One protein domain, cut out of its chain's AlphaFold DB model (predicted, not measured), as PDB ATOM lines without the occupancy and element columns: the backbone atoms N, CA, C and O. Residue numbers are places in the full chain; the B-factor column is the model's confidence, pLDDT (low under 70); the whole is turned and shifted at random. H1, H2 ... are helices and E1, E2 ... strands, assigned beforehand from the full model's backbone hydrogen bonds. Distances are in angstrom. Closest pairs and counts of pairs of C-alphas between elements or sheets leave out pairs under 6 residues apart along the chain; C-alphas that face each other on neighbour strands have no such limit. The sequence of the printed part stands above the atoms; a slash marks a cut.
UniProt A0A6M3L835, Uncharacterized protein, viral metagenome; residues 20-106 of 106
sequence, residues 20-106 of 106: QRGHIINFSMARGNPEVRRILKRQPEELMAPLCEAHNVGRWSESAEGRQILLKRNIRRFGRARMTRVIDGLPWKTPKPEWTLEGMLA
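This is residues 20 to 106 of the 106 residues of an uncharacterized protein of viral metagenome (UniProt A0A6M3L835). A corner of two helices, H3 and H4, with the short helix H5 set against both, makes one side of the domain, and a short ribbon of two antiparallel strands, E1 and E2, makes the other, with H3 running past E2. The short H2 follows at the end of E2 and folds back toward E1, H1 lies out beyond the opposite end of the ribbon, and a long loop, residues 89 to 100, joins H4 to H5. The printed part has 87 residues with five named helices and two named strands, in the order E1, H1, E2, H2, H3, H4, H5; the sheet has the order E1 - E2, and the class is mostly helix. The whole is compact, with a radius of gyration of the C-alphas of 12.0 A, and the C-alphas span 32 by 26 by 23 A.

The printed part begins with strand E1, residues 20 to 23, whose C-alpha 20 stands at (104.164, 114.336, 133.572); it is 9.8 A long from first to last C-alpha. Helix H1, residues 34 to 41, measures 10.4 A. Strand E2, residues 48 to 52, measures 12.7 A. Helix H2, residues 53 to 57, measures 5.4 A. Helix H3, residues 64 to 78, is the longest helix, at 20.5 A, from C-alpha 64 at (110.813, 98.410, 123.603) to C-alpha 78 at (105.477, 97.471, 143.409). Helix H4, residues 80 to 88, measures 11.5 A. Helix H5, residues 101 to 105, measures 6.2 A and ends with C-alpha 105 at (110.659, 92.373, 129.375).

E1 and E2 are antiparallel neighbours, with 132 degrees between their N-to-C directions. The C-alphas of Arg 21 and Pro 50, which face each other, are 4.9 A apart. Across this pair N 22 and O 49 are within hydrogen-bond range at 2.8 A, and so are N 49 and O 22 at 2.9 A. The closest C-alphas of E1 and H1 are those of His 23 and Leu 40, 7.7 A apart. The closest of E1 and H2 are those of Gly 22 and Asn 56, at 6.6 A. The closest of E2 and H3 are those of Ala 49 and Leu 70, at 6.9 A. H3 and H5 touch, and their closest C-alphas, those of Gln 68 and Leu 105, are 5.3 A apart. H4 and H5 touch, and the C-alphas of Thr 84 and Leu 101, the closest, are 5.7 A apart. H3 and H4 touch only at the corner by their link, and only just, with 3 pairs of C-alphas within 8 A; H3 does so with residues 74 to 75 alone. Their closest C-alphas are those of Ile 75 and Met 83, at 6.2 A, and their lines stand at a steep tilt of 53 degrees, opposite ways. H1 and H2 touch no helix, and H2 and H3 are apart. In H1, H2, H3, H4 and H5 every O i to N i+4 pair is within hydrogen-bond range.

The two C-alphas farthest apart are those of Ala 54 and Lys 93, at 32.1 A, and the first and last printed C-alphas, of Gln 20 and Ala 106, are 26.4 A apart. The printed part has no cut, and Ala 106 is the chain's last residue. The link from H4 to H5, 12 residues, is long, while the links from E2 to H2 and from H3 to H4 are tight. The mean pLDDT of the printed part is 92.6, and no printed residue is under 70.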
ATOM      1  N   GLN A  20     105.554 114.734 133.765       91.38
ATOM      2  CA  GLN A  20     104.164 114.336 133.572       91.38
ATOM      3  C   GLN A  20     103.978 112.860 133.942       91.38
ATOM      4  O   GLN A  20     104.939 112.096 134.022       91.38
ATOM      5  N   ARG A  21     102.729 112.425 134.149       91.12
ATOM      6  CA  ARG A  21     102.408 110.995 134.277       91.12
ATOM      7  C   ARG A  21     102.222 110.401 132.882       91.12
ATOM      8  O   ARG A  21     101.200 110.648 132.251       91.12
ATOM      9  N   GLY A  22     103.186 109.611 132.426       91.81
ATOM     10  CA  GLY A  22     103.103 108.865 131.172       91.81
ATOM     11  C   GLY A  22     102.642 107.427 131.382       91.81
ATOM     12  O   GLY A  22     102.941 106.819 132.411       91.81
ATOM     13  N   HIS A  23     101.919 106.879 130.406       93.31
ATOM     14  CA  HIS A  23     101.513 105.475 130.395       93.31
ATOM     15  C   HIS A  23     102.655 104.577 129.915       93.31
ATOM     16  O   HIS A  23     103.230 104.817 128.859       93.31
ATOM     17  N   ILE A  24     102.927 103.493 130.640       94.00
ATOM     18  CA  ILE A  24     103.877 102.452 130.206       94.00
ATOM     19  C   ILE A  24     103.264 101.606 129.075       94.00
ATOM     20  O   ILE A  24     103.928 101.268 128.094       94.00
ATOM     21  N   ILE A  25     101.969 101.295 129.207       91.50
ATOM     22  CA  ILE A  25     101.143 100.678 128.164       91.50
ATOM     23  C   ILE A  25     100.273 101.779 127.565       91.50
ATOM     24  O   ILE A  25      99.349 102.272 128.211       91.50
ATOM     25  N   ASN A  26     100.576 102.188 126.338       86.25
ATOM     26  CA  ASN A  26      99.902 103.314 125.705       86.25
ATOM     27  C   ASN A  26      98.514 102.941 125.145       86.25
ATOM     28  O   ASN A  26      98.132 101.779 124.974       86.25
ATOM     29  N   PHE A  27      97.732 103.968 124.819       89.00
ATOM     30  CA  PHE A  27      96.390 103.788 124.265       89.00
ATOM     31  C   PHE A  27      96.375 103.173 122.859       89.00
ATOM     32  O   PHE A  27      95.334 102.647 122.459       89.00
ATOM     33  N   SER A  28      97.480 103.246 122.108       87.38
ATOM     34  CA  SER A  28      97.568 102.640 120.775       87.38
ATOM     35  C   SER A  28      97.690 101.119 120.859       87.38
ATOM     36  O   SER A  28      97.033 100.439 120.075       87.38
ATOM     37  N   MET A  29      98.402 100.575 121.853       87.62
ATOM     38  CA  MET A  29      98.386  99.138 122.160       87.62
ATOM     39  C   MET A  29      96.979  98.660 122.540       87.62
ATOM     40  O   MET A  29      96.541  97.603 122.103       87.62
ATOM     41  N   ALA A  30      96.224  99.480 123.276       89.75
ATOM     42  CA  ALA A  30      94.836  99.204 123.656       89.75
ATOM     43  C   ALA A  30      93.795  99.494 122.551       89.75
ATOM     44  O   ALA A  30      92.585  99.530 122.816       89.75
ATOM     45  N   ARG A  31      94.218  99.737 121.303       89.50
ATOM     46  CA  ARG A  31      93.298 100.016 120.193       89.50
ATOM     47  C   ARG A  31      92.396  98.805 119.934       89.50
ATOM     48  O   ARG A  31      92.849  97.672 119.882       89.50
ATOM     49  N   GLY A  32      91.096  99.055 119.774       88.75
ATOM     50  CA  GLY A  32      90.100  97.990 119.602       88.75
ATOM     51  C   GLY A  32      89.721  97.257 120.896       88.75
ATOM     52  O   GLY A  32      88.873  96.371 120.845       88.75
ATOM     53  N   ASN A  33      90.288  97.651 122.043       92.94
ATOM     54  CA  ASN A  33      89.962  97.082 123.345       92.94
ATOM     55  C   ASN A  33      89.421  98.150 124.321       92.94
ATOM     56  O   ASN A  33      90.193  98.794 125.042       92.94
ATOM     57  N   PRO A  34      88.098  98.390 124.345       93.44
ATOM     58  CA  PRO A  34      87.511  99.462 125.148       93.44
ATOM     59  C   PRO A  34      87.694  99.254 126.657       93.44
ATOM     60  O   PRO A  34      87.776 100.235 127.397       93.44
ATOM     61  N   GLU A  35      87.790  98.006 127.114       94.00
ATOM     62  CA  GLU A  35      87.951  97.685 128.529       94.00
ATOM     63  C   GLU A  35      89.357  98.015 129.029       94.00
ATOM     64  O   GLU A  35      89.500  98.756 130.003       94.00
ATOM     65  N   VAL A  36      90.399  97.600 128.299       94.31
ATOM     66  CA  VAL A  36      91.783  97.988 128.617       94.31
ATOM     67  C   VAL A  36      91.934  99.509 128.581       94.31
ATOM     68  O   VAL A  36      92.500 100.097 129.501       94.31
ATOM     69  N   ARG A  37      91.344 100.196 127.591       95.06
ATOM     70  CA  ARG A  37      91.350 101.671 127.561       95.06
ATOM     71  C   ARG A  37      90.671 102.281 128.787       95.06
ATOM     72  O   ARG A  37      91.127 103.319 129.263       95.06
ATOM     73  N   ARG A  38      89.596 101.677 129.303       95.25
ATOM     74  CA  ARG A  38      88.928 102.129 130.534       95.25
ATOM     75  C   ARG A  38      89.843 101.976 131.749       95.25
ATOM     76  O   ARG A  38      89.895 102.893 132.562       95.25
ATOM     77  N   ILE A  39      90.586 100.873 131.843       94.88
ATOM     78  CA  ILE A  39      91.587 100.654 132.898       94.88
ATOM     79  C   ILE A  39      92.697 101.709 132.800       94.88
ATOM     80  O   ILE A  39      92.958 102.407 133.775       94.88
ATOM     81  N   LEU A  40      93.278 101.921 131.614       94.38
ATOM     82  CA  LEU A  40      94.334 102.921 131.404       94.38
ATOM     83  C   LEU A  40      93.874 104.355 131.717       94.38
ATOM     84  O   LEU A  40      94.646 105.148 132.255       94.38
ATOM     85  N   LYS A  41      92.606 104.695 131.437       95.25
ATOM     86  CA  LYS A  41      92.010 105.997 131.797       95.25
ATOM     87  C   LYS A  41      91.956 106.242 133.306       95.25
ATOM     88  O   LYS A  41      92.001 107.397 133.712       95.25
ATOM     89  N   ARG A  42      91.886 105.187 134.127       95.00
ATOM     90  CA  ARG A  42      91.963 105.297 135.596       95.00
ATOM     91  C   ARG A  42      93.386 105.562 136.097       95.00
ATOM     92  O   ARG A  42      93.555 105.826 137.279       95.00
ATOM     93  N   GLN A  43      94.383 105.508 135.210       92.19
ATOM     94  CA  GLN A  43      95.793 105.772 135.507       92.19
ATOM     95  C   GLN A  43      96.325 104.973 136.717       92.19
ATOM     96  O   GLN A  43      96.873 105.581 137.645       92.19
ATOM     97  N   PRO A  44      96.169 103.631 136.735       93.94
ATOM     98  CA  PRO A  44      96.683 102.806 137.829       93.94
ATOM     99  C   PRO A  44      98.191 103.022 137.961       93.94
ATOM    100  O   PRO A  44      98.900 103.016 136.955       93.94
ATOM    101  N   GLU A  45      98.685 103.261 139.176       94.50
ATOM    102  CA  GLU A  45     100.070 103.703 139.391       94.50
ATOM    103  C   GLU A  45     101.107 102.729 138.820       94.50
ATOM    104  O   GLU A  45     102.163 103.154 138.363       94.50
ATOM    105  N   GLU A  46     100.778 101.442 138.784       95.62
ATOM    106  CA  GLU A  46     101.588 100.368 138.215       95.62
ATOM    107  C   GLU A  46     101.823 100.527 136.710       95.62
ATOM    108  O   GLU A  46     102.855 100.093 136.201       95.62
ATOM    109  N   LEU A  47     100.896 101.166 135.993       95.50
ATOM    110  CA  LEU A  47     100.986 101.410 134.549       95.50
ATOM    111  C   LEU A  47     101.370 102.853 134.218       95.50
ATOM    112  O   LEU A  47     101.347 103.235 133.046       95.50
ATOM    113  N   MET A  48     101.722 103.648 135.229       95.25
ATOM    114  CA  MET A  48     102.159 105.028 135.066       95.25
ATOM    115  C   MET A  48     103.624 105.184 135.470       95.25
ATOM    116  O   MET A  48     104.124 104.501 136.365       95.25
ATOM    117  N   ALA A  49     104.302 106.141 134.848       94.31
ATOM    118  CA  ALA A  49     105.640 106.565 135.228       94.31
ATOM    119  C   ALA A  49     105.772 108.096 135.146       94.31
ATOM    120  O   ALA A  49     105.133 108.715 134.292       94.31
ATOM    121  N   PRO A  50     106.592 108.726 136.006       94.56
ATOM    122  CA  PRO A  50     106.997 110.111 135.805       94.56
ATOM    123  C   PRO A  50     107.887 110.198 134.562       94.56
ATOM    124  O   PRO A  50     108.947 109.582 134.526       94.56
ATOM    125  N   LEU A  51     107.486 110.954 133.548       93.94
ATOM    126  CA  LEU A  51     108.263 111.175 132.328       93.94
ATOM    127  C   LEU A  51     108.423 112.670 132.087       93.94
ATOM    128  O   LEU A  51     107.457 113.411 132.230       93.94
ATOM    129  N   CYS A  52     109.617 113.114 131.697       93.44
ATOM    130  CA  CYS A  52     109.780 114.464 131.166       93.44
ATOM    131  C   CYS A  52     109.215 114.561 129.744       93.44
ATOM    132  O   CYS A  52     109.000 113.546 129.072       93.44
ATOM    133  N   GLU A  53     109.009 115.786 129.274       91.56
ATOM    134  CA  GLU A  53     108.514 116.066 127.927       91.56
ATOM    135  C   GLU A  53     109.356 115.380 126.844       91.56
ATOM    136  O   GLU A  53     108.794 114.718 125.975       91.56
ATOM    137  N   ALA A  54     110.687 115.421 126.956       91.06
ATOM    138  CA  ALA A  54     111.604 114.780 126.009       91.06
ATOM    139  C   ALA A  54     111.290 113.291 125.779       91.06
ATOM    140  O   ALA A  54     111.197 112.811 124.649       91.06
ATOM    141  N   HIS A  55     111.111 112.550 126.875       92.38
ATOM    142  CA  HIS A  55     110.885 111.106 126.847       92.38
ATOM    143  C   HIS A  55     109.421 110.735 126.578       92.38
ATOM    144  O   HIS A  55     109.156 109.626 126.100       92.38
ATOM    145  N   ASN A  56     108.482 111.640 126.866       86.75
ATOM    146  CA  ASN A  56     107.052 111.448 126.629       86.75
ATOM    147  C   ASN A  56     106.654 111.835 125.191       86.75
ATOM    148  O   ASN A  56     106.169 111.000 124.432       86.75
ATOM    149  N   VAL A  57     106.920 113.080 124.783       78.31
ATOM    150  CA  VAL A  57     106.564 113.637 123.463       78.31
ATOM    151  C   VAL A  57     107.438 113.056 122.358       78.31
ATOM    152  O   VAL A  57     106.925 112.699 121.300       78.31
ATOM    153  N   GLY A  58     108.732 112.852 122.627       71.75
ATOM    154  CA  GLY A  58     109.626 112.129 121.720       71.75
ATOM    155  C   GLY A  58     109.291 110.639 121.585       71.75
ATOM    156  O   GLY A  58     109.951 109.938 120.822       71.75
ATOM    157  N   ARG A  59     108.294 110.137 122.337       79.38
ATOM    158  CA  ARG A  59     107.805 108.746 122.350       79.38
ATOM    159  C   ARG A  59     108.884 107.688 122.559       79.38
ATOM    160  O   ARG A  59     108.641 106.504 122.340       79.38
ATOM    161  N   TRP A  60     110.065 108.067 123.042       87.75
ATOM    162  CA  TRP A  60     111.111 107.095 123.339       87.75
ATOM    163  C   TRP A  60     110.689 106.149 124.468       87.75
ATOM    164  O   TRP A  60     111.010 104.963 124.434       87.75
ATOM    165  N   SER A  61     109.874 106.632 125.408       89.81
ATOM    166  CA  SER A  61     109.194 105.792 126.403       89.81
ATOM    167  C   SER A  61     108.309 104.690 125.798       89.81
ATOM    168  O   SER A  61     108.084 103.676 126.455       89.81
ATOM    169  N   GLU A  62     107.843 104.843 124.551       89.88
ATOM    170  CA  GLU A  62     107.051 103.838 123.829       89.88
ATOM    171  C   GLU A  62     107.917 102.786 123.112       89.88
ATOM    172  O   GLU A  62     107.386 101.766 122.656       89.88
ATOM    173  N   SER A  63     109.233 103.009 123.006       91.56
ATOM    174  CA  SER A  63     110.170 102.014 122.474       91.56
ATOM    175  C   SER A  63     110.225 100.775 123.374       91.56
ATOM    176  O   SER A  63     109.893 100.841 124.560       91.56
ATOM    177  N   ALA A  64     110.656  99.637 122.822       91.31
ATOM    178  CA  ALA A  64     110.813  98.410 123.603       91.31
ATOM    179  C   ALA A  64     111.780  98.624 124.783       91.31
ATOM    180  O   ALA A  64     111.433  98.339 125.925       91.31
ATOM    181  N   GLU A  65     112.935  99.244 124.526       93.12
ATOM    182  CA  GLU A  65     113.941  99.563 125.544       93.12
ATOM    183  C   GLU A  65     113.393 100.504 126.630       93.12
ATOM    184  O   GLU A  65     113.489 100.209 127.826       93.12
ATOM    185  N   GLY A  66     112.760 101.612 126.228       94.44
ATOM    186  CA  GLY A  66     112.152 102.561 127.160       94.44
ATOM    187  C   GLY A  66     111.112 101.882 128.051       94.44
ATOM    188  O   GLY A  66     111.155 102.014 129.278       94.44
ATOM    189  N   ARG A  67     110.230 101.071 127.457       94.81
ATOM    190  CA  ARG A  67     109.215 100.307 128.190       94.81
ATOM    191  C   ARG A  67     109.841  99.316 129.166       94.81
ATOM    192  O   ARG A  67     109.411  99.266 130.318       94.81
ATOM    193  N   GLN A  68     110.867  98.574 128.756       95.94
ATOM    194  CA  GLN A  68     111.572  97.637 129.632       95.94
ATOM    195  C   GLN A  68     112.163  98.345 130.858       95.94
ATOM    196  O   GLN A  68     112.039  97.842 131.977       95.94
ATOM    197  N   ILE A  69     112.781  99.518 130.683       95.88
ATOM    198  CA  ILE A  69     113.340 100.299 131.799       95.88
ATOM    199  C   ILE A  69     112.227 100.729 132.764       95.88
ATOM    200  O   ILE A  69     112.365 100.559 133.979       95.88
ATOM    201  N   LEU A  70     111.112 101.245 132.238       95.81
ATOM    202  CA  LEU A  70     109.962 101.662 133.044       95.81
ATOM    203  C   LEU A  70     109.351 100.491 133.820       95.81
ATOM    204  O   LEU A  70     109.112 100.605 135.024       95.81
ATOM    205  N   LEU A  71     109.167  99.345 133.165       96.69
ATOM    206  CA  LEU A  71     108.671  98.127 133.801       96.69
ATOM    207  C   LEU A  71     109.621  97.639 134.892       96.69
ATOM    208  O   LEU A  71     109.174  97.386 136.006       96.69
ATOM    209  N   LYS A  72     110.932  97.581 134.633       96.50
ATOM    210  CA  LYS A  72     111.939  97.196 135.639       96.50
ATOM    211  C   LYS A  72     111.894  98.114 136.864       96.50
ATOM    212  O   LYS A  72     111.992  97.633 137.995       96.50
ATOM    213  N   ARG A  73     111.700  99.423 136.673       95.12
ATOM    214  CA  ARG A  73     111.522 100.378 137.781       95.12
ATOM    215  C   ARG A  73     110.224 100.133 138.552       95.12
ATOM    216  O   ARG A  73     110.266 100.076 139.780       95.12
ATOM    217  N   ASN A  74     109.103  99.915 137.869       95.50
ATOM    218  CA  ASN A  74     107.829  99.632 138.534       95.50
ATOM    219  C   ASN A  74     107.822  98.263 139.234       95.50
ATOM    220  O   ASN A  74     107.247  98.143 140.311       95.50
ATOM    221  N   ILE A  75     108.549  97.266 138.725       97.31
ATOM    222  CA  ILE A  75     108.795  95.993 139.422       97.31
ATOM    223  C   ILE A  75     109.561  96.221 140.725       97.31
ATOM    224  O   ILE A  75     109.183  95.656 141.747       97.31
ATOM    225  N   ARG A  76     110.602  97.066 140.724       96.38
ATOM    226  CA  ARG A  76     111.327  97.423 141.958       96.38
ATOM    227  C   ARG A  76     110.430  98.152 142.964       96.38
ATOM    228  O   ARG A  76     110.595  97.954 144.160       96.38
ATOM    229  N   ARG A  77     109.485  98.971 142.490       95.38
ATOM    230  CA  ARG A  77     108.570  99.755 143.338       95.38
ATOM    231  C   ARG A  77     107.401  98.944 143.904       95.38
ATOM    232  O   ARG A  77     107.065  99.101 145.070       95.38
ATOM    233  N   PHE A  78     106.744  98.135 143.079       96.31
ATOM    234  CA  PHE A  78     105.477  97.471 143.409       96.31
ATOM    235  C   PHE A  78     105.611  95.957 143.617       96.31
ATOM    236  O   PHE A  78     104.685  95.325 144.127       96.31
ATOM    237  N   GLY A  79     106.748  95.378 143.231       97.62
ATOM    238  CA  GLY A  79     107.005  93.943 143.245       97.62
ATOM    239  C   GLY A  79     106.579  93.249 141.948       97.62
ATOM    240  O   GLY A  79     105.564  93.589 141.335       97.62
ATOM    241  N   ARG A  80     107.344  92.224 141.542       97.31
ATOM    242  CA  ARG A  80     107.097  91.469 140.298       97.31
ATOM    243  C   ARG A  80     105.705  90.843 140.279       97.31
ATOM    244  O   ARG A  80     104.973  91.065 139.330       97.31
ATOM    245  N   ALA A  81     105.305  90.160 141.353       97.50
ATOM    246  CA  ALA A  81     104.007  89.486 141.426       97.50
ATOM    247  C   ALA A  81     102.815  90.440 141.220       97.50
ATOM    248  O   ALA A  81     101.842  90.083 140.557       97.50
ATOM    249  N   ARG A  82     102.888  91.667 141.756       97.62
ATOM    250  CA  ARG A  82     101.853  92.690 141.550       97.62
ATOM    251  C   ARG A  82     101.842  93.177 140.106       97.62
ATOM    252  O   ARG A  82     100.775  93.237 139.506       97.62
ATOM    253  N   MET A  83     103.014  93.464 139.542       97.50
ATOM    254  CA  MET A  83     103.139  93.872 138.141       97.50
ATOM    255  C   MET A  83     102.616  92.800 137.178       97.50
ATOM    256  O   MET A  83     101.873  93.139 136.262       97.50
ATOM    257  N   THR A  84     102.921  91.522 137.427       97.25
ATOM    258  CA  THR A  84     102.397  90.382 136.661       97.25
ATOM    259  C   THR A  84     100.873  90.374 136.693       97.25
ATOM    260  O   THR A  84     100.245  90.391 135.645       97.25
ATOM    261  N   ARG A  85     100.252  90.443 137.882       96.50
ATOM    262  CA  ARG A  85      98.782  90.464 138.003       96.50
ATOM    263  C   ARG A  85      98.141  91.637 137.265       96.50
ATOM    264  O   ARG A  85      97.077  91.468 136.685       96.50
ATOM    265  N   VAL A  86      98.759  92.818 137.309       95.94
ATOM    266  CA  VAL A  86      98.213  94.011 136.652       95.94
ATOM    267  C   VAL A  86      98.320  93.911 135.133       95.94
ATOM    268  O   VAL A  86      97.346  94.223 134.459       95.94
ATOM    269  N   ILE A  87      99.474  93.509 134.595       95.44
ATOM    270  CA  ILE A  87      99.714  93.483 133.143       95.44
ATOM    271  C   ILE A  87      99.060  92.266 132.498       95.44
ATOM    272  O   ILE A  87      98.306  92.419 131.540       95.44
ATOM    273  N   ASP A  88      99.288  91.079 133.052       95.12
ATOM    274  CA  ASP A  88      98.763  89.827 132.497       95.12
ATOM    275  C   ASP A  88      97.259  89.695 132.765       95.12
ATOM    276  O   ASP A  88      96.551  89.004 132.038       95.12
ATOM    277  N   GLY A  89      96.752  90.398 133.783       94.25
ATOM    278  CA  GLY A  89      95.325  90.515 134.074       94.25
ATOM    279  C   GLY A  89      94.587  91.548 133.218       94.25
ATOM    280  O   GLY A  89      93.377  91.710 133.388       94.25
ATOM    281  N   LEU A  90      95.265  92.267 132.312       94.69
ATOM    282  CA  LEU A  90      94.573  93.143 131.369       94.69
ATOM    283  C   LEU A  90      93.691  92.296 130.433       94.69
ATOM    284  O   LEU A  90      94.193  91.368 129.797       94.69
ATOM    285  N   PRO A  91      92.390  92.623 130.289       94.00
ATOM    286  CA  PRO A  91      91.444  91.826 129.513       94.00
ATOM    287  C   PRO A  91      91.631  92.070 128.011       94.00
ATOM    288  O   PRO A  91      90.847  92.754 127.351       94.00
ATOM    289  N   TRP A  92      92.723  91.554 127.450       91.56
ATOM    290  CA  TRP A  92      93.027  91.652 126.029       91.56
ATOM    291  C   TRP A  92      92.019  90.849 125.199       91.56
ATOM    292  O   TRP A  92      91.929  89.637 125.342       91.56
ATOM    293  N   LYS A  93      91.294  91.508 124.279       87.94
ATOM    294  CA  LYS A  93      90.367  90.835 123.345       87.94
ATOM    295  C   LYS A  93      91.053  89.710 122.562       87.94
ATOM    296  O   LYS A  93      90.445  88.683 122.286       87.94
ATOM    297  N   THR A  94      92.310  89.930 122.193       85.88
ATOM    298  CA  THR A  94      93.178  88.920 121.595       85.88
ATOM    299  C   THR A  94      94.430  88.854 122.458       85.88
ATOM    300  O   THR A  94      95.225  89.794 122.401       85.88
ATOM    301  N   PRO A  95      94.587  87.820 123.300       81.75
ATOM    302  CA  PRO A  95      95.781  87.672 124.112       81.75
ATOM    303  C   PRO A  95      96.978  87.436 123.197       81.75
ATOM    304  O   PRO A  95      96.901  86.673 122.232       81.75
ATOM    305  N   LYS A  96      98.079  88.116 123.498       88.19
ATOM    306  CA  LYS A  96      99.325  87.996 122.756       88.19
ATOM    307  C   LYS A  96     100.486  87.772 123.722       88.19
ATOM    308  O   LYS A  96     100.537  88.484 124.729       88.19
ATOM    309  N   PRO A  97     101.413  86.838 123.447       88.56
ATOM    310  CA  PRO A  97     102.552  86.587 124.326       88.56
ATOM    311  C   PRO A  97     103.378  87.848 124.607       88.56
ATOM    312  O   PRO A  97     103.773  88.070 125.750       88.56
ATOM    313  N   GLU A  98     103.553  88.727 123.613       91.25
ATOM    314  CA  GLU A  98     104.295  89.988 123.756       91.25
ATOM    315  C   GLU A  98     103.603  91.034 124.653       91.25
ATOM    316  O   GLU A  98     104.189  92.069 124.968       91.25
ATOM    317  N   TRP A  99     102.350  90.800 125.059       91.12
ATOM    318  CA  TRP A  99     101.593  91.690 125.951       91.12
ATOM    319  C   TRP A  99     101.563  91.216 127.405       91.12
ATOM    320  O   TRP A  99     100.933  91.862 128.242       91.12
ATOM    321  N   THR A 100     102.257  90.122 127.711       94.56
ATOM    322  CA  THR A 100     102.535  89.710 129.091       94.56
ATOM    323  C   THR A 100     103.688  90.525 129.671       94.56
ATOM    324  O   THR A 100     104.489  91.094 128.924       94.56
ATOM    325  N   LEU A 101     103.823  90.568 130.998       95.62
ATOM    326  CA  LEU A 101     104.963  91.210 131.646       95.62
ATOM    327  C   LEU A 101     106.285  90.621 131.135       95.62
ATOM    328  O   LEU A 101     107.197  91.380 130.824       95.62
ATOM    329  N   GLU A 102     106.381  89.295 131.013       95.81
ATOM    330  CA  GLU A 102     107.580  88.634 130.481       95.81
ATOM    331  C   GLU A 102     107.822  89.003 129.015       95.81
ATOM    332  O   GLU A 102     108.935  89.372 128.655       95.81
ATOM    333  N   GLY A 103     106.776  88.991 128.186       94.06
ATOM    334  CA  GLY A 103     106.876  89.371 126.778       94.06
ATOM    335  C   GLY A 103     107.288  90.828 126.565       94.06
ATOM    336  O   GLY A 103     107.966  91.131 125.590       94.06
ATOM    337  N   MET A 104     106.930  91.728 127.485       93.62
ATOM    338  CA  MET A 104     107.379  93.124 127.461       93.62
ATOM    339  C   MET A 104     108.781  93.333 128.057       93.62
ATOM    340  O   MET A 104     109.338  94.421 127.904       93.62
ATOM    341  N   LEU A 105     109.318  92.346 128.782       94.81
ATOM    342  CA  LEU A 105     110.659  92.373 129.375       94.81
ATOM    343  C   LEU A 105     111.720  91.671 128.519       94.81
ATOM    344  O   LEU A 105     112.903  91.956 128.730       94.81
ATOM    345  N   ALA A 106     111.297  90.776 127.623       90.19
ATOM    346  CA  ALA A 106     112.114  90.165 126.575       90.19
ATOM    347  C   ALA A 106     112.611  91.227 125.584       90.19
ATOM    348  O   ALA A 106     113.804  91.162 125.219       90.19
TER     349      ALA A 106